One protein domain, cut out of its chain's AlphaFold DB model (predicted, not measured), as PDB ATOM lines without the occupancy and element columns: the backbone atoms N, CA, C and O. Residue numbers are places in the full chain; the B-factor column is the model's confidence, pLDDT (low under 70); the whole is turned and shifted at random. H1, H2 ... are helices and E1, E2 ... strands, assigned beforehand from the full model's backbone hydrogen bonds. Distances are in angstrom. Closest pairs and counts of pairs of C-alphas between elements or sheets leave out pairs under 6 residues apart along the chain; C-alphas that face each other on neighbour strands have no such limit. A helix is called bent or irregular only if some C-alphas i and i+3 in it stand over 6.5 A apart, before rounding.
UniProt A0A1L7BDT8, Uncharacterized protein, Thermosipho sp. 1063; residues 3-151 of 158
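Overview. This is residues 3 to 151 of the 158 residues of an uncharacterized protein of Thermosipho sp. 1063 (UniProt A0A1L7BDT8). Two twisted six-stranded sheets are partly face to face as a sandwich, and the long helix H4 covers the face of the sheet E6 to E11 that is turned away from the other sheet. The short helix H1 packs on the far face of that other sheet, at E1 and E2, while the short H2 and H3 touch H4. The printed part has 149 residues, with four named helices and twelve named strands in the order E1 H1 E2 E3 E4 E5 E6 E7 H2 H3 E8 H4 E9 E10 E11 E12. Both sheets are mixed, with orders E5 E4 E3 E2 E1 E12 and E6 E7 E8 E9 E10 E11. The class is mixed, helices and strands; the whole is compact, with a radius of gyration of the C-alphas of 13.8 A and spans of 35 by 33 by 28 A.

Along the chain. E1, residues 3 to 6, begins at C-alpha 3 (-15.919, -2.448, -0.280). H1, residues 8 to 14, is irregular: C-alphas 9 and 12 are 7.1 A apart. E2 is residues 18 to 21, E3 31 to 35, E4 40 to 44, E5 47 to 52, E6 57 to 62 and E7 65 to 71, 19.0 A long. H2 is residues 72 to 76, H3 78 to 81, and E8 87 to 94, 23.1 A. H4, residues 97 to 114, is 25.7 A long and begins at C-alpha 97 (-7.885, -27.980, 5.189). E9 is residues 117 to 124, 21.8 A, E10 127 to 134, 23.1 A, and E11 138 to 143. E12, residues 146 to 150, ends at C-alpha 150 (-13.624, 2.152, 3.890).

Arrangement. E1, H1, E2 form a strand-helix-strand unit, two parallel neighbours with a helix between, its crossover right-handed; N 20 and O 4 are 2.8 A apart. H1 is over E1 at a height of 9.2 A. E3 E4 E5 and E9 E10 E11 are meanders, each strand the antiparallel neighbour of the one before; N 32 and O 43 are 2.8 A apart, N 120 and O 131 2.8 A. In the sandwich, the closest C-alphas of E1 and E10, those of Leu 5 and Tyr 130, are 6.4 A apart. E7, H2 H3, E8 and E8, H4, E9 are right-handed units too. H4 makes two layers with its sheet, a helix on one face, over E9 and E10 at a height of 8.1 A. H4 touches H2, with Gly 76 and Gln 106 closest at 6.3 A between C-alphas, and H3, with Tyr 81 and Ser 114 at 5.2 A; H3 only grazes the sheet. In H4 every O i to N i+4 pair is within hydrogen-bond range; in H1 1 of 3 and in H2 0 of 1, with 3 of 4 and 2 of 2 O i to N i+3 pairs, and H3 is too short for an i+4 pair.

Size, cuts and confidence. The C-alphas of Tyr 46 and Ser 98, the two farthest apart, are 39.0 A apart. The printed part has no cut and no long link. The mean pLDDT of the printed part is 93.9, and no printed residue is under 70.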
ATOM      1  N   ILE A   3     -15.861  -1.065   0.209       95.50
ATOM      2  CA  ILE A   3     -15.919  -2.448  -0.280       95.50
ATOM      3  C   ILE A   3     -16.446  -3.323   0.852       95.50
ATOM      4  O   ILE A   3     -15.848  -3.365   1.929       95.50
ATOM      5  N   LEU A   4     -17.540  -4.035   0.595       96.38
ATOM      6  CA  LEU A   4     -18.175  -4.933   1.554       96.38
ATOM      7  C   LEU A   4     -18.064  -6.379   1.070       96.38
ATOM      8  O   LEU A   4     -18.571  -6.723   0.006       96.38
ATOM      9  N   LEU A   5     -17.425  -7.232   1.867       96.75
ATOM     10  CA  LEU A   5     -17.446  -8.682   1.704       96.75
ATOM     11  C   LEU A   5     -18.462  -9.241   2.696       96.75
ATOM     12  O   LEU A   5     -18.174  -9.268   3.891       96.75
ATOM     13  N   SER A   6     -19.645  -9.653   2.247       94.69
ATOM     14  CA  SER A   6     -20.702 -10.076   3.175       94.69
ATOM     15  C   SER A   6     -21.830 -10.858   2.512       94.69
ATOM     16  O   SER A   6     -21.936 -10.950   1.289       94.69
ATOM     17  N   LYS A   7     -22.741 -11.354   3.355       90.88
ATOM     18  CA  LYS A   7     -24.102 -11.735   2.954       90.88
ATOM     19  C   LYS A   7     -24.968 -10.505   2.633       90.88
ATOM     20  O   LYS A   7     -24.629  -9.393   3.043       90.88
ATOM     21  N   SER A   8     -26.082 -10.741   1.940       90.69
ATOM     22  CA  SER A   8     -27.053  -9.744   1.459       90.69
ATOM     23  C   SER A   8     -27.583  -8.787   2.525       90.69
ATOM     24  O   SER A   8     -27.612  -7.583   2.307       90.69
ATOM     25  N   PHE A   9     -27.936  -9.295   3.705       89.62
ATOM     26  CA  PHE A   9     -28.616  -8.500   4.738       89.62
ATOM     27  C   PHE A   9     -27.814  -7.307   5.302       89.62
ATOM     28  O   PHE A   9     -28.390  -6.480   5.997       89.62
ATOM     29  N   LEU A  10     -26.502  -7.222   5.044       91.31
ATOM     30  CA  LEU A  10     -25.647  -6.102   5.477       91.31
ATOM     31  C   LEU A  10     -25.488  -5.014   4.404       91.31
ATOM     32  O   LEU A  10     -24.863  -3.988   4.658       91.31
ATOM     33  N   VAL A  11     -26.000  -5.231   3.191       93.19
ATOM     34  CA  VAL A  11     -25.748  -4.332   2.055       93.19
ATOM     35  C   VAL A  11     -26.394  -2.967   2.268       93.19
ATOM     36  O   VAL A  11     -25.722  -1.953   2.100       93.19
ATOM     37  N   GLU A  12     -27.661  -2.935   2.684       91.06
ATOM     38  CA  GLU A  12     -28.389  -1.682   2.933       91.06
ATOM     39  C   GLU A  12     -27.803  -0.879   4.101       91.06
ATOM     40  O   GLU A  12     -27.874   0.345   4.097       91.06
ATOM     41  N   GLU A  13     -27.204  -1.555   5.089       91.38
ATOM     42  CA  GLU A  13     -26.603  -0.905   6.260       91.38
ATOM     43  C   GLU A  13     -25.355  -0.093   5.887       91.38
ATOM     44  O   GLU A  13     -25.153   1.007   6.400       91.38
ATOM     45  N   PHE A  14     -24.516  -0.629   4.995       93.38
ATOM     46  CA  PHE A  14     -23.214  -0.034   4.680       93.38
ATOM     47  C   PHE A  14     -23.175   0.758   3.370       93.38
ATOM     48  O   PHE A  14     -22.231   1.531   3.180       93.38
ATOM     49  N   ASP A  15     -24.158   0.565   2.484       93.25
ATOM     50  CA  ASP A  15     -24.253   1.211   1.167       93.25
ATOM     51  C   ASP A  15     -22.903   1.189   0.408       93.25
ATOM     52  O   ASP A  15     -22.222   2.216   0.284       93.25
ATOM     53  N   PRO A  16     -22.406  -0.008   0.023       94.75
ATOM     54  CA  PRO A  16     -21.063  -0.159  -0.531       94.75
ATOM     55  C   PRO A  16     -20.968   0.265  -2.005       94.75
ATOM     56  O   PRO A  16     -21.911   0.105  -2.771       94.75
ATOM     57  N   ASP A  17     -19.777   0.680  -2.451       94.44
ATOM     58  CA  ASP A  17     -19.489   0.878  -3.882       94.44
ATOM     59  C   ASP A  17     -19.295  -0.466  -4.607       94.44
ATOM     60  O   ASP A  17     -19.674  -0.644  -5.767       94.44
ATOM     61  N   ILE A  18     -18.661  -1.420  -3.914       95.12
ATOM     62  CA  ILE A  18     -18.424  -2.783  -4.392       95.12
ATOM     63  C   ILE A  18     -18.898  -3.757  -3.318       95.12
ATOM     64  O   ILE A  18     -18.350  -3.796  -2.213       95.12
ATOM     65  N   TRP A  19     -19.869  -4.592  -3.666       96.44
ATOM     66  CA  TRP A  19     -20.324  -5.692  -2.825       96.44
ATOM     67  C   TRP A  19     -19.800  -7.021  -3.363       96.44
ATOM     68  O   TRP A  19     -20.068  -7.396  -4.501       96.44
ATOM     69  N   ILE A  20     -19.031  -7.747  -2.557       96.75
ATOM     70  CA  ILE A  20     -18.490  -9.062  -2.898       96.75
ATOM     71  C   ILE A  20     -19.191 -10.108  -2.033       96.75
ATOM     72  O   ILE A  20     -19.178 -10.020  -0.805       96.75
ATOM     73  N   THR A  21     -19.798 -11.114  -2.656       95.88
ATOM     74  CA  THR A  21     -20.691 -12.026  -1.937       95.88
ATOM     75  C   THR A  21     -20.694 -13.448  -2.477       95.88
ATOM     76  O   THR A  21     -20.295 -13.714  -3.609       95.88
ATOM     77  N   THR A  22     -21.186 -14.368  -1.653       95.56
ATOM     78  CA  THR A  22     -21.572 -15.732  -2.043       95.56
ATOM     79  C   THR A  22     -23.081 -15.945  -1.983       95.56
ATOM     80  O   THR A  22     -23.538 -17.069  -2.164       95.56
ATOM     81  N   ASP A  23     -23.842 -14.895  -1.682       93.06
ATOM     82  CA  ASP A  23     -25.288 -14.918  -1.490       93.06
ATOM     83  C   ASP A  23     -25.896 -13.746  -2.267       93.06
ATOM     84  O   ASP A  23     -25.821 -12.595  -1.838       93.06
ATOM     85  N   PHE A  24     -26.369 -14.028  -3.483       87.88
ATOM     86  CA  PHE A  24     -26.781 -12.990  -4.421       87.88
ATOM     87  C   PHE A  24     -28.254 -12.634  -4.255       87.88
ATOM     88  O   PHE A  24     -29.141 -13.467  -4.439       87.88
ATOM     89  N   GLU A  25     -28.496 -11.352  -4.025       90.19
ATOM     90  CA  GLU A  25     -29.806 -10.718  -3.989       90.19
ATOM     91  C   GLU A  25     -29.745  -9.421  -4.805       90.19
ATOM     92  O   GLU A  25     -28.674  -8.854  -5.026       90.19
ATOM     93  N   SER A  26     -30.891  -8.957  -5.299       84.75
ATOM     94  CA  SER A  26     -30.946  -7.752  -6.130       84.75
ATOM     95  C   SER A  26     -30.957  -6.493  -5.266       84.75
ATOM     96  O   SER A  26     -32.024  -6.006  -4.906       84.75
ATOM     97  N   TYR A  27     -29.770  -5.960  -4.976       88.00
ATOM     98  CA  TYR A  27     -29.591  -4.650  -4.347       88.00
ATOM     99  C   TYR A  27     -29.104  -3.606  -5.345       88.00
ATOM    100  O   TYR A  27     -28.442  -3.912  -6.337       88.00
ATOM    101  N   ASN A  28     -29.411  -2.348  -5.043       88.00
ATOM    102  CA  ASN A  28     -28.972  -1.204  -5.825       88.00
ATOM    103  C   ASN A  28     -27.518  -0.822  -5.493       88.00
ATOM    104  O   ASN A  28     -27.270   0.214  -4.889       88.00
ATOM    105  N   VAL A  29     -26.567  -1.677  -5.873       92.44
ATOM    106  CA  VAL A  29     -25.124  -1.478  -5.652       92.44
ATOM    107  C   VAL A  29     -24.440  -1.197  -6.996       92.44
ATOM    108  O   VAL A  29     -24.747  -1.896  -7.969       92.44
ATOM    109  N   PRO A  30     -23.490  -0.241  -7.091       94.38
ATOM    110  CA  PRO A  30     -22.797   0.056  -8.347       94.38
ATOM    111  C   PRO A  30     -22.154  -1.180  -8.985       94.38
ATOM    112  O   PRO A  30     -22.356  -1.440 -10.178       94.38
ATOM    113  N   TYR A  31     -21.448  -1.979  -8.176       95.19
ATOM    114  CA  TYR A  31     -20.857  -3.246  -8.598       95.19
ATOM    115  C   TYR A  31     -21.087  -4.367  -7.586       95.19
ATOM    116  O   TYR A  31     -20.748  -4.246  -6.411       95.19
ATOM    117  N   THR A  32     -21.583  -5.505  -8.070       96.19
ATOM    118  CA  THR A  32     -21.690  -6.747  -7.297       96.19
ATOM    119  C   THR A  32     -20.789  -7.821  -7.897       96.19
ATOM    120  O   THR A  32     -20.900  -8.152  -9.077       96.19
ATOM    121  N   ILE A  33     -19.903  -8.391  -7.083       96.94
ATOM    122  CA  ILE A  33     -19.028  -9.508  -7.437       96.94
ATOM    123  C   ILE A  33     -19.528 -10.750  -6.697       96.94
ATOM    124  O   ILE A  33     -19.266 -10.943  -5.511       96.94
ATOM    125  N   PHE A  34     -20.263 -11.599  -7.405       97.00
ATOM    126  CA  PHE A  34     -20.879 -12.797  -6.855       97.00
ATOM    127  C   PHE A  34     -20.052 -14.043  -7.166       97.00
ATOM    128  O   PHE A  34     -19.764 -14.336  -8.325       97.00
ATOM    129  N   TYR A  35     -19.709 -14.816  -6.141       97.88
ATOM    130  CA  TYR A  35     -19.011 -16.089  -6.271       97.88
ATOM    131  C   TYR A  35     -19.916 -17.257  -5.875       97.88
ATOM    132  O   TYR A  35     -20.253 -17.427  -4.705       97.88
ATOM    133  N   ASN A  36     -20.253 -18.119  -6.837       96.31
ATOM    134  CA  ASN A  36     -21.121 -19.280  -6.598       96.31
ATOM    135  C   ASN A  36     -20.359 -20.555  -6.173       96.31
ATOM    136  O   ASN A  36     -20.939 -21.638  -6.102       96.31
ATOM    137  N   GLY A  37     -19.047 -20.451  -5.942       96.00
ATOM    138  CA  GLY A  37     -18.176 -21.580  -5.613       96.00
ATOM    139  C   GLY A  37     -17.452 -22.226  -6.792       96.00
ATOM    140  O   GLY A  37     -16.585 -23.068  -6.565       96.00
ATOM    141  N   GLU A  38     -17.762 -21.819  -8.020       96.31
ATOM    142  CA  GLU A  38     -17.064 -22.257  -9.233       96.31
ATOM    143  C   GLU A  38     -16.678 -21.055 -10.106       96.31
ATOM    144  O   GLU A  38     -15.528 -20.929 -10.523       96.31
ATOM    145  N   HIS A  39     -17.610 -20.133 -10.332       97.81
ATOM    146  CA  HIS A  39     -17.454 -18.957 -11.183       97.81
ATOM    147  C   HIS A  39     -17.680 -17.671 -10.399       97.81
ATOM    148  O   HIS A  39     -18.444 -17.644  -9.430       97.81
ATOM    149  N   VAL A  40     -17.032 -16.600 -10.855       98.25
ATOM    150  CA  VAL A  40     -17.251 -15.244 -10.350       98.25
ATOM    151  C   VAL A  40     -18.030 -14.461 -11.397       98.25
ATOM    152  O   VAL A  40     -17.596 -14.358 -12.544       98.25
ATOM    153  N   PHE A  41     -19.171 -13.914 -11.008       97.44
ATOM    154  CA  PHE A  41     -20.026 -13.069 -11.829       97.44
ATOM    155  C   PHE A  41     -19.852 -11.625 -11.384       97.44
ATOM    156  O   PHE A  41     -19.952 -11.324 -10.197       97.44
ATOM    157  N   ILE A  42     -19.589 -10.731 -12.331       96.31
ATOM    158  CA  ILE A  42     -19.478  -9.299 -12.079       96.31
ATOM    159  C   ILE A  42     -20.715  -8.647 -12.666       96.31
ATOM    160  O   ILE A  42     -20.893  -8.620 -13.882       96.31
ATOM    161  N   HIS A  43     -21.564  -8.123 -11.798       94.81
ATOM    162  CA  HIS A  43     -22.744  -7.354 -12.150       94.81
ATOM    163  C   HIS A  43     -22.458  -5.874 -11.924       94.81
ATOM    164  O   HIS A  43     -21.936  -5.487 -10.882       94.81
ATOM    165  N   GLY A  44     -22.806  -5.047 -12.902       90.81
ATOM    166  CA  GLY A  44     -23.099  -3.643 -12.645       90.81
ATOM    167  C   GLY A  44     -24.569  -3.496 -12.256       90.81
ATOM    168  O   GLY A  44     -25.344  -4.442 -12.409       90.81
ATOM    169  N   GLN A  45     -24.959  -2.294 -11.845       84.38
ATOM    170  CA  GLN A  45     -26.294  -1.951 -11.331       84.38
ATOM    171  C   GLN A  45     -27.490  -2.572 -12.093       84.38
ATOM    172  O   GLN A  45     -28.470  -2.972 -11.475       84.38
ATOM    173  N   TYR A  46     -27.410  -2.707 -13.426       82.56
ATOM    174  CA  TYR A  46     -28.515  -3.228 -14.255       82.56
ATOM    175  C   TYR A  46     -28.109  -4.287 -15.286       82.56
ATOM    176  O   TYR A  46     -28.885  -4.603 -16.189       82.56
ATOM    177  N   ARG A  47     -26.880  -4.811 -15.225       90.19
ATOM    178  CA  ARG A  47     -26.410  -5.791 -16.217       90.19
ATOM    179  C   ARG A  47     -25.266  -6.644 -15.708       90.19
ATOM    180  O   ARG A  47     -24.430  -6.186 -14.935       90.19
ATOM    181  N   LEU A  48     -25.173  -7.857 -16.243       93.31
ATOM    182  CA  LEU A  48     -23.948  -8.639 -16.163       93.31
ATOM    183  C   LEU A  48     -22.851  -7.925 -16.967       93.31
ATOM    184  O   LEU A  48     -23.036  -7.616 -18.145       93.31
ATOM    185  N   VAL A  49     -21.735  -7.635 -16.311       93.81
ATOM    186  CA  VAL A  49     -20.558  -6.991 -16.900       93.81
ATOM    187  C   VAL A  49     -19.576  -8.045 -17.385       93.81
ATOM    188  O   VAL A  49     -19.089  -7.939 -18.507       93.81
ATOM    189  N   ASP A  50     -19.293  -9.060 -16.565       95.94
ATOM    190  CA  ASP A  50     -18.357 -10.116 -16.944       95.94
ATOM    191  C   ASP A  50     -18.528 -11.401 -16.114       95.94
ATOM    192  O   ASP A  50     -19.189 -11.412 -15.074       95.94
ATOM    193  N   VAL A  51     -17.899 -12.485 -16.571       97.69
ATOM    194  CA  VAL A  51     -17.795 -13.773 -15.874       97.69
ATOM    195  C   VAL A  51     -16.340 -14.242 -15.872       97.69
ATOM    196  O   VAL A  51     -15.675 -14.280 -16.910       97.69
ATOM    197  N   VAL A  52     -15.837 -14.637 -14.703       97.94
ATOM    198  CA  VAL A  52     -14.507 -15.232 -14.531       97.94
ATOM    199  C   VAL A  52     -14.664 -16.707 -14.198       97.94
ATOM    200  O   VAL A  52     -15.180 -17.089 -13.141       97.94
ATOM    201  N   LEU A  53     -14.221 -17.546 -15.133       97.94
ATOM    202  CA  LEU A  53     -14.324 -18.993 -15.023       97.94
ATOM    203  C   LEU A  53     -13.354 -19.546 -13.969       97.94
ATOM    204  O   LEU A  53     -12.378 -18.895 -13.579       97.94
ATOM    205  N   ARG A  54     -13.594 -20.775 -13.515       96.38
ATOM    206  CA  ARG A  54     -12.698 -21.438 -12.569       96.38
ATOM    207  C   ARG A  54     -11.303 -21.596 -13.159       96.38
ATOM    208  O   ARG A  54     -11.159 -21.923 -14.333       96.38
ATOM    209  N   ASN A  55     -10.278 -21.426 -12.324       96.69
ATOM    210  CA  ASN A  55      -8.872 -21.541 -12.722       96.69
ATOM    211  C   ASN A  55      -8.468 -20.541 -13.813       96.69
ATOM    212  O   ASN A  55      -7.514 -20.788 -14.553       96.69
ATOM    213  N   THR A  56      -9.158 -19.403 -13.882       97.00
ATOM    214  CA  THR A  56      -8.799 -18.281 -14.749       97.00
ATOM    215  C   THR A  56      -8.534 -17.027 -13.926       97.00
ATOM    216  O   THR A  56      -8.846 -16.957 -12.732       97.00
ATOM    217  N   LYS A  57      -7.905 -16.051 -14.573       96.12
ATOM    218  CA  LYS A  57      -7.735 -14.701 -14.051       96.12
ATOM    219  C   LYS A  57      -8.283 -13.694 -15.046       96.12
ATOM    220  O   LYS A  57      -8.285 -13.962 -16.252       96.12
ATOM    221  N   ARG A  58      -8.713 -12.537 -14.552       96.88
ATOM    222  CA  ARG A  58      -9.223 -11.465 -15.397       96.88
ATOM    223  C   ARG A  58      -8.990 -10.100 -14.783       96.88
ATOM    224  O   ARG A  58      -9.397  -9.848 -13.655       96.88
ATOM    225  N   LYS A  59      -8.396  -9.208 -15.567       96.31
ATOM    226  CA  LYS A  59      -8.276  -7.790 -15.239       96.31
ATOM    227  C   LYS A  59      -9.513  -7.055 -15.748       96.31
ATOM    228  O   LYS A  59      -9.837  -7.156 -16.931       96.31
ATOM    229  N   ILE A  60     -10.203  -6.341 -14.866       94.44
ATOM    230  CA  ILE A  60     -11.472  -5.659 -15.142       94.44
ATOM    231  C   ILE A  60     -11.367  -4.210 -14.674       94.44
ATOM    232  O   ILE A  60     -10.775  -3.922 -13.637       94.44
ATOM    233  N   ARG A  61     -11.944  -3.286 -15.446       93.06
ATOM    234  CA  ARG A  61     -12.069  -1.876 -15.066       93.06
ATOM    235  C   ARG A  61     -13.476  -1.621 -14.521       93.06
ATOM    236  O   ARG A  61     -14.448  -1.790 -15.252       93.06
ATOM    237  N   LEU A  62     -13.561  -1.219 -13.257       90.06
ATOM    238  CA  LEU A  62     -14.766  -0.781 -12.555       90.06
ATOM    239  C   LEU A  62     -14.688   0.742 -12.411       90.06
ATOM    240  O   LEU A  62     -14.073   1.204 -11.464       90.06
ATOM    241  N   GLU A  63     -15.217   1.501 -13.374       84.94
ATOM    242  CA  GLU A  63     -15.141   2.976 -13.474       84.94
ATOM    243  C   GLU A  63     -13.805   3.598 -13.025       84.94
ATOM    244  O   GLU A  63     -12.920   3.805 -13.855       84.94
ATOM    245  N   ASN A  64     -13.649   3.859 -11.727       85.69
ATOM    246  CA  ASN A  64     -12.484   4.501 -11.115       85.69
ATOM    247  C   ASN A  64     -11.374   3.532 -10.674       85.69
ATOM    248  O   ASN A  64     -10.335   3.983 -10.197       85.69
ATOM    249  N   TYR A  65     -11.579   2.224 -10.823       89.19
ATOM    250  CA  TYR A  65     -10.675   1.183 -10.349       89.19
ATOM    251  C   TYR A  65     -10.362   0.173 -11.443       89.19
ATOM    252  O   TYR A  65     -11.196  -0.183 -12.279       89.19
ATOM    253  N   VAL A  66      -9.155  -0.360 -11.408       94.75
ATOM    254  CA  VAL A  66      -8.732  -1.509 -12.190       94.75
ATOM    255  C   VAL A  66      -8.434  -2.627 -11.211       94.75
ATOM    256  O   VAL A  66      -7.550  -2.501 -10.375       94.75
ATOM    257  N   VAL A  67      -9.170  -3.727 -11.299       95.94
ATOM    258  CA  VAL A  67      -9.053  -4.856 -10.371       95.94
ATOM    259  C   VAL A  67      -8.657  -6.116 -11.120       95.94
ATOM    260  O   VAL A  67      -9.048  -6.308 -12.274       95.94
ATOM    261  N   SER A  68      -7.891  -6.988 -10.472       97.38
ATOM    262  CA  SER A  68      -7.624  -8.333 -10.988       97.38
ATOM    263  C   SER A  68      -8.423  -9.355 -10.187       97.38
ATOM    264  O   SER A  68      -8.284  -9.457  -8.968       97.38
ATOM    265  N   ILE A  69      -9.287 -10.097 -10.871       98.00
ATOM    266  CA  ILE A  69     -10.087 -11.182 -10.310       98.00
ATOM    267  C   ILE A  69      -9.397 -12.500 -10.635       98.00
ATOM    268  O   ILE A  69      -9.228 -12.846 -11.804       98.00
ATOM    269  N   ILE A  70      -9.017 -13.253  -9.607       98.12
ATOM    270  CA  ILE A  70      -8.280 -14.512  -9.738       98.12
ATOM    271  C   ILE A  70      -9.080 -15.620  -9.062       98.12
ATOM    272  O   ILE A  70      -9.420 -15.528  -7.882       98.12
ATOM    273  N   ASN A  71      -9.364 -16.688  -9.804       98.12
ATOM    274  CA  ASN A  71     -10.211 -17.776  -9.333       98.12
ATOM    275  C   ASN A  71      -9.468 -19.122  -9.368       98.12
ATOM    276  O   ASN A  71      -8.869 -19.505 -10.376       98.12
ATOM    277  N   GLY A  72      -9.539 -19.877  -8.275       96.94
ATOM    278  CA  GLY A  72      -9.093 -21.261  -8.183       96.94
ATOM    279  C   GLY A  72      -7.574 -21.419  -8.146       96.94
ATOM    280  O   GLY A  72      -6.877 -20.820  -7.325       96.94
ATOM    281  N   THR A  73      -7.036 -22.291  -9.003       95.62
ATOM    282  CA  THR A  73      -5.600 -22.629  -9.035       95.62
ATOM    283  C   THR A  73      -4.698 -21.440  -9.333       95.62
ATOM    284  O   THR A  73      -3.573 -21.416  -8.837       95.62
ATOM    285  N   GLN A  74      -5.218 -20.436 -10.038       96.50
ATOM    286  CA  GLN A  74      -4.491 -19.231 -10.435       96.50
ATOM    287  C   GLN A  74      -4.004 -18.395  -9.247       96.50
ATOM    288  O   GLN A  74      -3.034 -17.659  -9.400       96.50
ATOM    289  N   ILE A  75      -4.600 -18.560  -8.056       96.81
ATOM    290  CA  ILE A  75      -4.115 -17.922  -6.821       96.81
ATOM    291  C   ILE A  75      -2.685 -18.387  -6.476       96.81
ATOM    292  O   ILE A  75      -1.932 -17.690  -5.806       96.81
ATOM    293  N   GLY A  76      -2.278 -19.576  -6.926       94.12
ATOM    294  CA  GLY A  76      -0.949 -20.117  -6.636       94.12
ATOM    295  C   GLY A  76       0.167 -19.646  -7.569       94.12
ATOM    296  O   GLY A  76       1.295 -20.084  -7.381       94.12
ATOM    297  N   ILE A  77      -0.133 -18.824  -8.576       95.56
ATOM    298  CA  ILE A  77       0.813 -18.436  -9.629       95.56
ATOM    299  C   ILE A  77       1.285 -17.009  -9.350       95.56
ATOM    300  O   ILE A  77       0.487 -16.075  -9.399       95.56
ATOM    301  N   ALA A  78       2.569 -16.842  -9.032       91.88
ATOM    302  CA  ALA A  78       3.122 -15.576  -8.551       91.88
ATOM    303  C   ALA A  78       3.059 -14.460  -9.609       91.88
ATOM    304  O   ALA A  78       2.784 -13.304  -9.296       91.88
ATOM    305  N   GLU A  79       3.240 -14.817 -10.878       93.81
ATOM    306  CA  GLU A  79       3.232 -13.913 -12.029       93.81
ATOM    307  C   GLU A  79       1.881 -13.215 -12.211       93.81
ATOM    308  O   GLU A  79       1.804 -12.129 -12.786       93.81
ATOM    309  N   ASN A  80       0.801 -13.807 -11.692       95.19
ATOM    310  CA  ASN A  80      -0.524 -13.201 -11.731       95.19
ATOM    311  C   ASN A  80      -0.628 -11.936 -10.868       95.19
ATOM    312  O   ASN A  80      -1.543 -11.147 -11.084       95.19
ATOM    313  N   TYR A  81       0.314 -11.720  -9.950       95.62
ATOM    314  CA  TYR A  81       0.336 -10.582  -9.030       95.62
ATOM    315  C   TYR A  81       1.256  -9.444  -9.478       95.62
ATOM    316  O   TYR A  81       1.409  -8.462  -8.761       95.62
ATOM    317  N   LEU A  82       1.854  -9.552 -10.668       93.12
ATOM    318  CA  LEU A  82       2.687  -8.500 -11.262       93.12
ATOM    319  C   LEU A  82       1.866  -7.479 -12.072       93.12
ATOM    320  O   LEU A  82       2.423  -6.582 -12.702       93.12
ATOM    321  N   GLU A  83       0.541  -7.633 -12.105       91.69
ATOM    322  CA  GLU A  83      -0.358  -6.753 -12.845       91.69
ATOM    323  C   GLU A  83      -0.521  -5.398 -12.148       91.69
ATOM    324  O   GLU A  83      -0.759  -5.325 -10.946       91.69
ATOM    325  N   ASP A  84      -0.471  -4.315 -12.927       93.44
ATOM    326  CA  ASP A  84      -0.755  -2.976 -12.409       93.44
ATOM    327  C   ASP A  84      -2.266  -2.773 -12.212       93.44
ATOM    328  O   ASP A  84      -3.005  -2.508 -13.170       93.44
ATOM    329  N   VAL A  85      -2.730  -2.998 -10.985       96.12
ATOM    330  CA  VAL A  85      -4.130  -2.916 -10.549       96.12
ATOM    331  C   VAL A  85      -4.226  -2.225  -9.191       96.12
ATOM    332  O   VAL A  85      -3.265  -2.209  -8.424       96.12
ATOM    333  N   ASP A  86      -5.396  -1.685  -8.870       94.88
ATOM    334  CA  ASP A  86      -5.684  -1.106  -7.560       94.88
ATOM    335  C   ASP A  86      -5.825  -2.197  -6.492       94.88
ATOM    336  O   ASP A  86      -5.254  -2.088  -5.405       94.88
ATOM    337  N   PHE A  87      -6.547  -3.276  -6.824       94.38
ATOM    338  CA  PHE A  87      -6.871  -4.366  -5.902       94.38
ATOM    339  C   PHE A  87      -6.871  -5.734  -6.590       94.38
ATOM    340  O   PHE A  87      -7.189  -5.857  -7.779       94.38
ATOM    341  N   PHE A  88      -6.602  -6.775  -5.802       97.56
ATOM    342  CA  PHE A  88      -6.825  -8.167  -6.189       97.56
ATOM    343  C   PHE A  88      -8.039  -8.745  -5.458       97.56
ATOM    344  O   PHE A  88      -8.159  -8.609  -4.239       97.56
ATOM    345  N   PHE A  89      -8.904  -9.442  -6.193       97.94
ATOM    346  CA  PHE A  89     -10.026 -10.205  -5.650       97.94
ATOM    347  C   PHE A  89      -9.819 -11.695  -5.924       97.94
ATOM    348  O   PHE A  89      -9.718 -12.121  -7.075       97.94
ATOM    349  N   LEU A  90      -9.724 -12.489  -4.860       98.12
ATOM    350  CA  LEU A  90      -9.249 -13.869  -4.901       98.12
ATOM    351  C   LEU A  90     -10.355 -14.826  -4.443       98.12
ATOM    352  O   LEU A  90     -10.907 -14.683  -3.354       98.12
ATOM    353  N   PHE A  91     -10.665 -15.832  -5.255       98.38
ATOM    354  CA  PHE A  91     -11.779 -16.749  -5.001       98.38
ATOM    355  C   PHE A  91     -11.324 -18.200  -5.112       98.38
ATOM    356  O   PHE A  91     -10.668 -18.577  -6.079       98.38
ATOM    357  N   ASP A  92     -11.664 -19.047  -4.142       98.00
ATOM    358  CA  ASP A  92     -11.484 -20.498  -4.280       98.00
ATOM    359  C   ASP A  92     -12.499 -21.255  -3.427       98.00
ATOM    360  O   ASP A  92     -13.055 -20.747  -2.452       98.00
ATOM    361  N   LYS A  93     -12.735 -22.508  -3.804       97.44
ATOM    362  CA  LYS A  93     -13.537 -23.467  -3.054       97.44
ATOM    363  C   LYS A  93     -12.699 -24.701  -2.761       97.44
ATOM    364  O   LYS A  93     -11.991 -25.241  -3.621       97.44
ATOM    365  N   THR A  94     -12.771 -25.165  -1.521       96.81
ATOM    366  CA  THR A  94     -12.086 -26.382  -1.098       96.81
ATOM    367  C   THR A  94     -12.780 -27.047   0.083       96.81
ATOM    368  O   THR A  94     -13.368 -26.402   0.945       96.81
ATOM    369  N   VAL A  95     -12.666 -28.369   0.149       97.12
ATOM    370  CA  VAL A  95     -13.019 -29.165   1.336       97.12
ATOM    371  C   VAL A  95     -11.778 -29.604   2.119       97.12
ATOM    372  O   VAL A  95     -11.888 -30.067   3.253       97.12
ATOM    373  N   TYR A  96     -10.589 -29.427   1.536       97.38
ATOM    374  CA  TYR A  96      -9.308 -29.805   2.122       97.38
ATOM    375  C   TYR A  96      -8.735 -28.666   2.962       97.38
ATOM    376  O   TYR A  96      -8.473 -27.577   2.438       97.38
ATOM    377  N   THR A  97      -8.480 -28.938   4.243       96.81
ATOM    378  CA  THR A  97      -7.885 -27.980   5.189       96.81
ATOM    379  C   THR A  97      -6.513 -27.496   4.725       96.81
ATOM    380  O   THR A  97      -6.227 -26.307   4.800       96.81
ATOM    381  N   SER A  98      -5.678 -28.391   4.188       96.88
ATOM    382  CA  SER A  98      -4.345 -28.041   3.679       96.88
ATOM    383  C   SER A  98      -4.414 -26.998   2.565       96.88
ATOM    384  O   SER A  98      -3.721 -25.987   2.622       96.88
ATOM    385  N   LYS A  99      -5.308 -27.194   1.588       96.56
ATOM    386  CA  LYS A  99      -5.531 -26.232   0.504       96.56
ATOM    387  C   LYS A  99      -6.101 -24.912   1.032       96.56
ATOM    388  O   LYS A  99      -5.696 -23.860   0.556       96.56
ATOM    389  N   PHE A 100      -7.001 -24.949   2.015       96.06
ATOM    390  CA  PHE A 100      -7.557 -23.738   2.631       96.06
ATOM    391  C   PHE A 100      -6.471 -22.884   3.300       96.06
ATOM    392  O   PHE A 100      -6.347 -21.702   2.990       96.06
ATOM    393  N   LEU A 101      -5.631 -23.495   4.141       96.06
ATOM    394  CA  LEU A 101      -4.509 -22.809   4.793       96.06
ATOM    395  C   LEU A 101      -3.471 -22.319   3.776       96.06
ATOM    396  O   LEU A 101      -2.981 -21.197   3.886       96.06
ATOM    397  N   LEU A 102      -3.186 -23.121   2.745       96.50
ATOM    398  CA  LEU A 102      -2.294 -22.723   1.659       96.50
ATOM    399  C   LEU A 102      -2.815 -21.481   0.924       96.50
ATOM    400  O   LEU A 102      -2.031 -20.586   0.626       96.50
ATOM    401  N   ARG A 103      -4.127 -21.390   0.665       96.44
ATOM    402  CA  ARG A 103      -4.717 -20.204   0.031       96.44
ATOM    403  C   ARG A 103      -4.576 -18.965   0.894       96.44
ATOM    404  O   ARG A 103      -4.191 -17.935   0.359       96.44
ATOM    405  N   LYS A 104      -4.787 -19.067   2.210       95.44
ATOM    406  CA  LYS A 104      -4.532 -17.949   3.136       95.44
ATOM    407  C   LYS A 104      -3.097 -17.437   3.021       95.44
ATOM    408  O   LYS A 104      -2.889 -16.245   2.814       95.44
ATOM    409  N   ALA A 105      -2.119 -18.343   3.053       94.94
ATOM    410  CA  ALA A 105      -0.712 -17.984   2.892       94.94
ATOM    411  C   ALA A 105      -0.419 -17.363   1.512       94.94
ATOM    412  O   ALA A 105       0.283 -16.363   1.416       94.94
ATOM    413  N   GLN A 106      -0.988 -17.911   0.437       95.94
ATOM    414  CA  GLN A 106      -0.794 -17.382  -0.915       95.94
ATOM    415  C   GLN A 106      -1.405 -15.995  -1.102       95.94
ATOM    416  O   GLN A 106      -0.813 -15.181  -1.793       95.94
ATOM    417  N   ILE A 107      -2.541 -15.701  -0.465       95.62
ATOM    418  CA  ILE A 107      -3.140 -14.359  -0.476       95.62
ATOM    419  C   ILE A 107      -2.216 -13.348   0.226       95.62
ATOM    420  O   ILE A 107      -2.059 -12.223  -0.249       95.62
ATOM    421  N   MET A 108      -1.570 -13.746   1.328       94.25
ATOM    422  CA  MET A 108      -0.566 -12.912   2.006       94.25
ATOM    423  C   MET A 108       0.624 -12.614   1.099       94.25
ATOM    424  O   MET A 108       0.988 -11.457   0.911       94.25
ATOM    425  N   VAL A 109       1.187 -13.661   0.494       93.12
ATOM    426  CA  VAL A 109       2.318 -13.544  -0.434       93.12
ATOM    427  C   VAL A 109       1.937 -12.709  -1.658       93.12
ATOM    428  O   VAL A 109       2.716 -11.871  -2.093       93.12
ATOM    429  N   ALA A 110       0.722 -12.874  -2.179       94.75
ATOM    430  CA  ALA A 110       0.188 -12.073  -3.274       94.75
ATOM    431  C   ALA A 110       0.171 -10.574  -2.948       94.75
ATOM    432  O   ALA A 110       0.612  -9.762  -3.762       94.75
ATOM    433  N   SER A 111      -0.310 -10.206  -1.757       95.69
ATOM    434  CA  SER A 111      -0.332  -8.808  -1.318       95.69
ATOM    435  C   SER A 111       1.078  -8.240  -1.170       95.69
ATOM    436  O   SER A 111       1.323  -7.100  -1.563       95.69
ATOM    437  N   ASP A 112       2.021  -9.034  -0.657       93.75
ATOM    438  CA  ASP A 112       3.402  -8.585  -0.478       93.75
ATOM    439  C   ASP A 112       4.163  -8.435  -1.807       93.75
ATOM    440  O   ASP A 112       4.816  -7.415  -2.027       93.75
ATOM    441  N   ILE A 113       4.028  -9.395  -2.729       93.38
ATOM    442  CA  ILE A 113       4.655  -9.339  -4.062       93.38
ATOM    443  C   ILE A 113       4.089  -8.178  -4.883       93.38
ATOM    444  O   ILE A 113       4.847  -7.438  -5.508       93.38
ATOM    445  N   SER A 114       2.765  -8.013  -4.892       95.06
ATOM    446  CA  SER A 114       2.116  -6.969  -5.694       95.06
ATOM    447  C   SER A 114       2.226  -5.572  -5.087       95.06
ATOM    448  O   SER A 114       2.016  -4.585  -5.790       95.06
ATOM    449  N   LYS A 115       2.495  -5.472  -3.777       95.50
ATOM    450  CA  LYS A 115       2.338  -4.240  -2.984       95.50
ATOM    451  C   LYS A 115       0.930  -3.634  -3.090       95.50
ATOM    452  O   LYS A 115       0.743  -2.431  -2.912       95.50
ATOM    453  N   ARG A 116      -0.079  -4.473  -3.358       95.50
ATOM    454  CA  ARG A 116      -1.501  -4.105  -3.440       95.50
ATOM    455  C   ARG A 116      -2.312  -4.811  -2.356       95.50
ATOM    456  O   ARG A 116      -1.873  -5.791  -1.753       95.50
ATOM    457  N   MET A 117      -3.516  -4.304  -2.108       95.25
ATOM    458  CA  MET A 117      -4.464  -4.950  -1.201       95.25
ATOM    459  C   MET A 117      -5.111  -6.155  -1.885       95.25
ATOM    460  O   MET A 117      -5.482  -6.085  -3.062       95.25
ATOM    461  N   CYS A 118      -5.291  -7.230  -1.123       96.81
ATOM    462  CA  CYS A 118      -5.998  -8.420  -1.572       96.81
ATOM    463  C   CYS A 118      -7.252  -8.626  -0.725       96.81
ATOM    464  O   CYS A 118      -7.190  -8.625   0.507       96.81
ATOM    465  N   PHE A 119      -8.372  -8.876  -1.389       97.44
ATOM    466  CA  PHE A 119      -9.588  -9.367  -0.758       97.44
ATOM    467  C   PHE A 119      -9.855 -10.777  -1.249       97.44
ATOM    468  O   PHE A 119      -9.641 -11.075  -2.424       97.44
ATOM    469  N   ALA A 120     -10.328 -11.648  -0.368       97.31
ATOM    470  CA  ALA A 120     -10.627 -13.012  -0.747       97.31
ATOM    471  C   ALA A 120     -11.932 -13.523  -0.157       97.31
ATOM    472  O   ALA A 120     -12.282 -13.220   0.984       97.31
ATOM    473  N   ILE A 121     -12.597 -14.369  -0.938       97.56
ATOM    474  CA  ILE A 121     -13.669 -15.239  -0.473       97.56
ATOM    475  C   ILE A 121     -13.217 -16.679  -0.680       97.56
ATOM    476  O   ILE A 121     -13.103 -17.166  -1.808       97.56
ATOM    477  N   LEU A 122     -12.980 -17.378   0.426       96.88
ATOM    478  CA  LEU A 122     -12.648 -18.796   0.419       96.88
ATOM    479  C   LEU A 122     -13.840 -19.596   0.937       96.88
ATOM    480  O   LEU A 122     -14.209 -19.485   2.103       96.88
ATOM    481  N   LEU A 123     -14.424 -20.440   0.089       96.88
ATOM    482  CA  LEU A 123     -15.436 -21.400   0.525       96.88
ATOM    483  C   LEU A 123     -14.744 -22.646   1.085       96.88
ATOM    484  O   LEU A 123     -14.243 -23.478   0.321       96.88
ATOM    485  N   PHE A 124     -14.732 -22.791   2.411       95.88
ATOM    486  CA  PHE A 124     -14.242 -23.991   3.088       95.88
ATOM    487  C   PHE A 124     -15.407 -24.829   3.601       95.88
ATOM    488  O   PHE A 124     -16.130 -24.407   4.501       95.88
ATOM    489  N   LYS A 125     -15.593 -26.028   3.030       95.12
ATOM    490  CA  LYS A 125     -16.753 -26.893   3.337       95.12
ATOM    491  C   LYS A 125     -18.083 -26.124   3.218       95.12
ATOM    492  O   LYS A 125     -18.895 -26.130   4.139       95.12
ATOM    493  N   ASP A 126     -18.222 -25.392   2.110       92.81
ATOM    494  CA  ASP A 126     -19.367 -24.528   1.772       92.81
ATOM    495  C   ASP A 126     -19.639 -23.373   2.749       92.81
ATOM    496  O   ASP A 126     -20.648 -22.683   2.635       92.81
ATOM    497  N   ARG A 127     -18.720 -23.105   3.682       93.62
ATOM    498  CA  ARG A 127     -18.775 -21.927   4.546       93.62
ATOM    499  C   ARG A 127     -17.866 -20.836   3.985       93.62
ATOM    500  O   ARG A 127     -16.685 -21.118   3.761       93.62
ATOM    501  N   PRO A 128     -18.385 -19.622   3.742       94.69
ATOM    502  CA  PRO A 128     -17.561 -18.516   3.294       94.69
ATOM    503  C   PRO A 128     -16.650 -18.041   4.420       94.69
ATOM    504  O   PRO A 128     -17.060 -17.909   5.571       94.69
ATOM    505  N   ASN A 129     -15.406 -17.773   4.054       95.62
ATOM    506  CA  ASN A 129     -14.439 -17.074   4.871       95.62
ATOM    507  C   ASN A 129     -13.943 -15.873   4.069       95.62
ATOM    508  O   ASN A 129     -13.405 -16.025   2.969       95.62
ATOM    509  N   TYR A 130     -14.190 -14.694   4.621       95.56
ATOM    510  CA  TYR A 130     -13.857 -13.406   4.043       95.56
ATOM    511  C   TYR A 130     -12.522 -12.954   4.612       95.56
ATOM    512  O   TYR A 130     -12.322 -12.968   5.827       95.56
ATOM    513  N   ILE A 131     -11.600 -12.580   3.736       95.81
ATOM    514  CA  ILE A 131     -10.242 -12.221   4.134       95.81
ATOM    515  C   ILE A 131      -9.875 -10.901   3.482       95.81
ATOM    516  O   ILE A 131     -10.117 -10.703   2.289       95.81
ATOM    517  N   ARG A 132      -9.234 -10.024   4.250       95.75
ATOM    518  CA  ARG A 132      -8.570  -8.829   3.735       95.75
ATOM    519  C   ARG A 132      -7.126  -8.794   4.196       95.75
ATOM    520  O   ARG A 132      -6.820  -8.955   5.379       95.75
ATOM    521  N   VAL A 133      -6.251  -8.527   3.239       95.75
ATOM    522  CA  VAL A 133      -4.805  -8.486   3.430       95.75
ATOM    523  C   VAL A 133      -4.270  -7.164   2.911       95.75
ATOM    524  O   VAL A 133      -4.613  -6.743   1.805       95.75
ATOM    525  N   PHE A 134      -3.430  -6.525   3.721       92.44
ATOM    526  CA  PHE A 134      -2.688  -5.332   3.335       92.44
ATOM    527  C   PHE A 134      -1.224  -5.683   3.068       92.44
ATOM    528  O   PHE A 134      -0.674  -6.557   3.751       92.44
ATOM    529  N   PRO A 135      -0.574  -4.973   2.128       89.88
ATOM    530  CA  PRO A 135       0.855  -5.131   1.915       89.88
ATOM    531  C   PRO A 135       1.590  -4.841   3.225       89.88
ATOM    532  O   PRO A 135       1.186  -3.950   3.972       89.88
ATOM    533  N   GLU A 136       2.627  -5.632   3.515       83.00
ATOM    534  CA  GLU A 136       3.506  -5.524   4.699       83.00
ATOM    535  C   GLU A 136       2.841  -5.829   6.058       83.00
ATOM    536  O   GLU A 136       3.518  -6.285   6.976       83.00
ATOM    537  N   ASN A 137       1.518  -5.693   6.171       84.19
ATOM    538  CA  ASN A 137       0.759  -5.979   7.394       84.19
ATOM    539  C   ASN A 137       0.183  -7.406   7.431       84.19
ATOM    540  O   ASN A 137      -0.260  -7.867   8.481       84.19
ATOM    541  N   GLY A 138       0.163  -8.110   6.296       85.06
ATOM    542  CA  GLY A 138      -0.400  -9.456   6.202       85.06
ATOM    543  C   GLY A 138      -1.925  -9.463   6.345       85.06
ATOM    544  O   GLY A 138      -2.611  -8.562   5.857       85.06
ATOM    545  N   ILE A 139      -2.471 -10.520   6.957       84.19
ATOM    546  CA  ILE A 139      -3.918 -10.659   7.181       84.19
ATOM    547  C   ILE A 139      -4.353  -9.652   8.243       84.19
ATOM    548  O   ILE A 139      -3.963  -9.762   9.402       84.19
ATOM    549  N   VAL A 140      -5.189  -8.699   7.835       84.75
ATOM    550  CA  VAL A 140      -5.764  -7.680   8.725       84.75
ATOM    551  C   VAL A 140      -7.177  -8.061   9.155       84.75
ATOM    552  O   VAL A 140      -7.611  -7.675  10.234       84.75
ATOM    553  N   ASP A 141      -7.890  -8.828   8.328       86.81
ATOM    554  CA  ASP A 141      -9.203  -9.371   8.666       86.81
ATOM    555  C   ASP A 141      -9.357 -10.790   8.098       86.81
ATOM    556  O   ASP A 141      -9.002 -11.040   6.944       86.81
ATOM    557  N   ASP A 142      -9.861 -11.707   8.920       90.00
ATOM    558  CA  ASP A 142     -10.117 -13.120   8.622       90.00
ATOM    559  C   ASP A 142     -11.393 -13.532   9.353       90.00
ATOM    560  O   ASP A 142     -11.378 -14.055  10.472       90.00
ATOM    561  N   SER A 143     -12.519 -13.226   8.721       83.38
ATOM    562  CA  SER A 143     -13.839 -13.300   9.325       83.38
ATOM    563  C   SER A 143     -14.715 -14.330   8.620       83.38
ATOM    564  O   SER A 143     -14.598 -14.604   7.424       83.38
ATOM    565  N   MET A 144     -15.622 -14.937   9.378       83.00
ATOM    566  CA  MET A 144     -16.661 -15.822   8.837       83.00
ATOM    567  C   MET A 144     -17.975 -15.070   8.574       83.00
ATOM    568  O   MET A 144     -18.897 -15.646   8.000       83.00
ATOM    569  N   SER A 145     -18.090 -13.812   9.017       82.62
ATOM    570  CA  SER A 145     -19.331 -13.034   8.945       82.62
ATOM    571  C   SER A 145     -19.301 -11.987   7.834       82.62
ATOM    572  O   SER A 145     -20.138 -12.046   6.935       82.62
ATOM    573  N   TYR A 146     -18.356 -11.051   7.891       93.38
ATOM    574  CA  TYR A 146     -18.173  -9.993   6.901       93.38
ATOM    575  C   TYR A 146     -16.808  -9.308   7.052       93.38
ATOM    576  O   TYR A 146     -16.166  -9.447   8.093       93.38
ATOM    577  N   VAL A 147     -16.402  -8.548   6.030       93.94
ATOM    578  CA  VAL A 147     -15.281  -7.595   6.070       93.94
ATOM    579  C   VAL A 147     -15.701  -6.296   5.385       93.94
ATOM    580  O   VAL A 147     -16.125  -6.319   4.230       93.94
ATOM    581  N   LEU A 148     -15.545  -5.163   6.075       93.88
ATOM    582  CA  LEU A 148     -15.778  -3.826   5.525       93.88
ATOM    583  C   LEU A 148     -14.444  -3.093   5.334       93.88
ATOM    584  O   LEU A 148     -13.615  -3.004   6.246       93.88
ATOM    585  N   TYR A 149     -14.224  -2.553   4.138       93.56
ATOM    586  CA  TYR A 149     -13.142  -1.616   3.858       93.56
ATOM    587  C   TYR A 149     -13.700  -0.262   3.465       93.56
ATOM    588  O   TYR A 149     -14.422  -0.160   2.480       93.56
ATOM    589  N   GLU A 150     -13.286   0.770   4.190       91.19
ATOM    590  CA  GLU A 150     -13.624   2.152   3.890       91.19
ATOM    591  C   GLU A 150     -12.346   2.961   3.684       91.19
ATOM    592  O   GLU A 150     -11.439   2.979   4.519       91.19
ATOM    593  N   LYS A 151     -12.276   3.643   2.546       86.50
ATOM    594  CA  LYS A 151     -11.291   4.682   2.272       86.50
ATOM    595  C   LYS A 151     -12.013   6.020   2.323       86.50
ATOM    596  O   LYS A 151     -12.754   6.344   1.390       86.50
TER     597      LYS A 151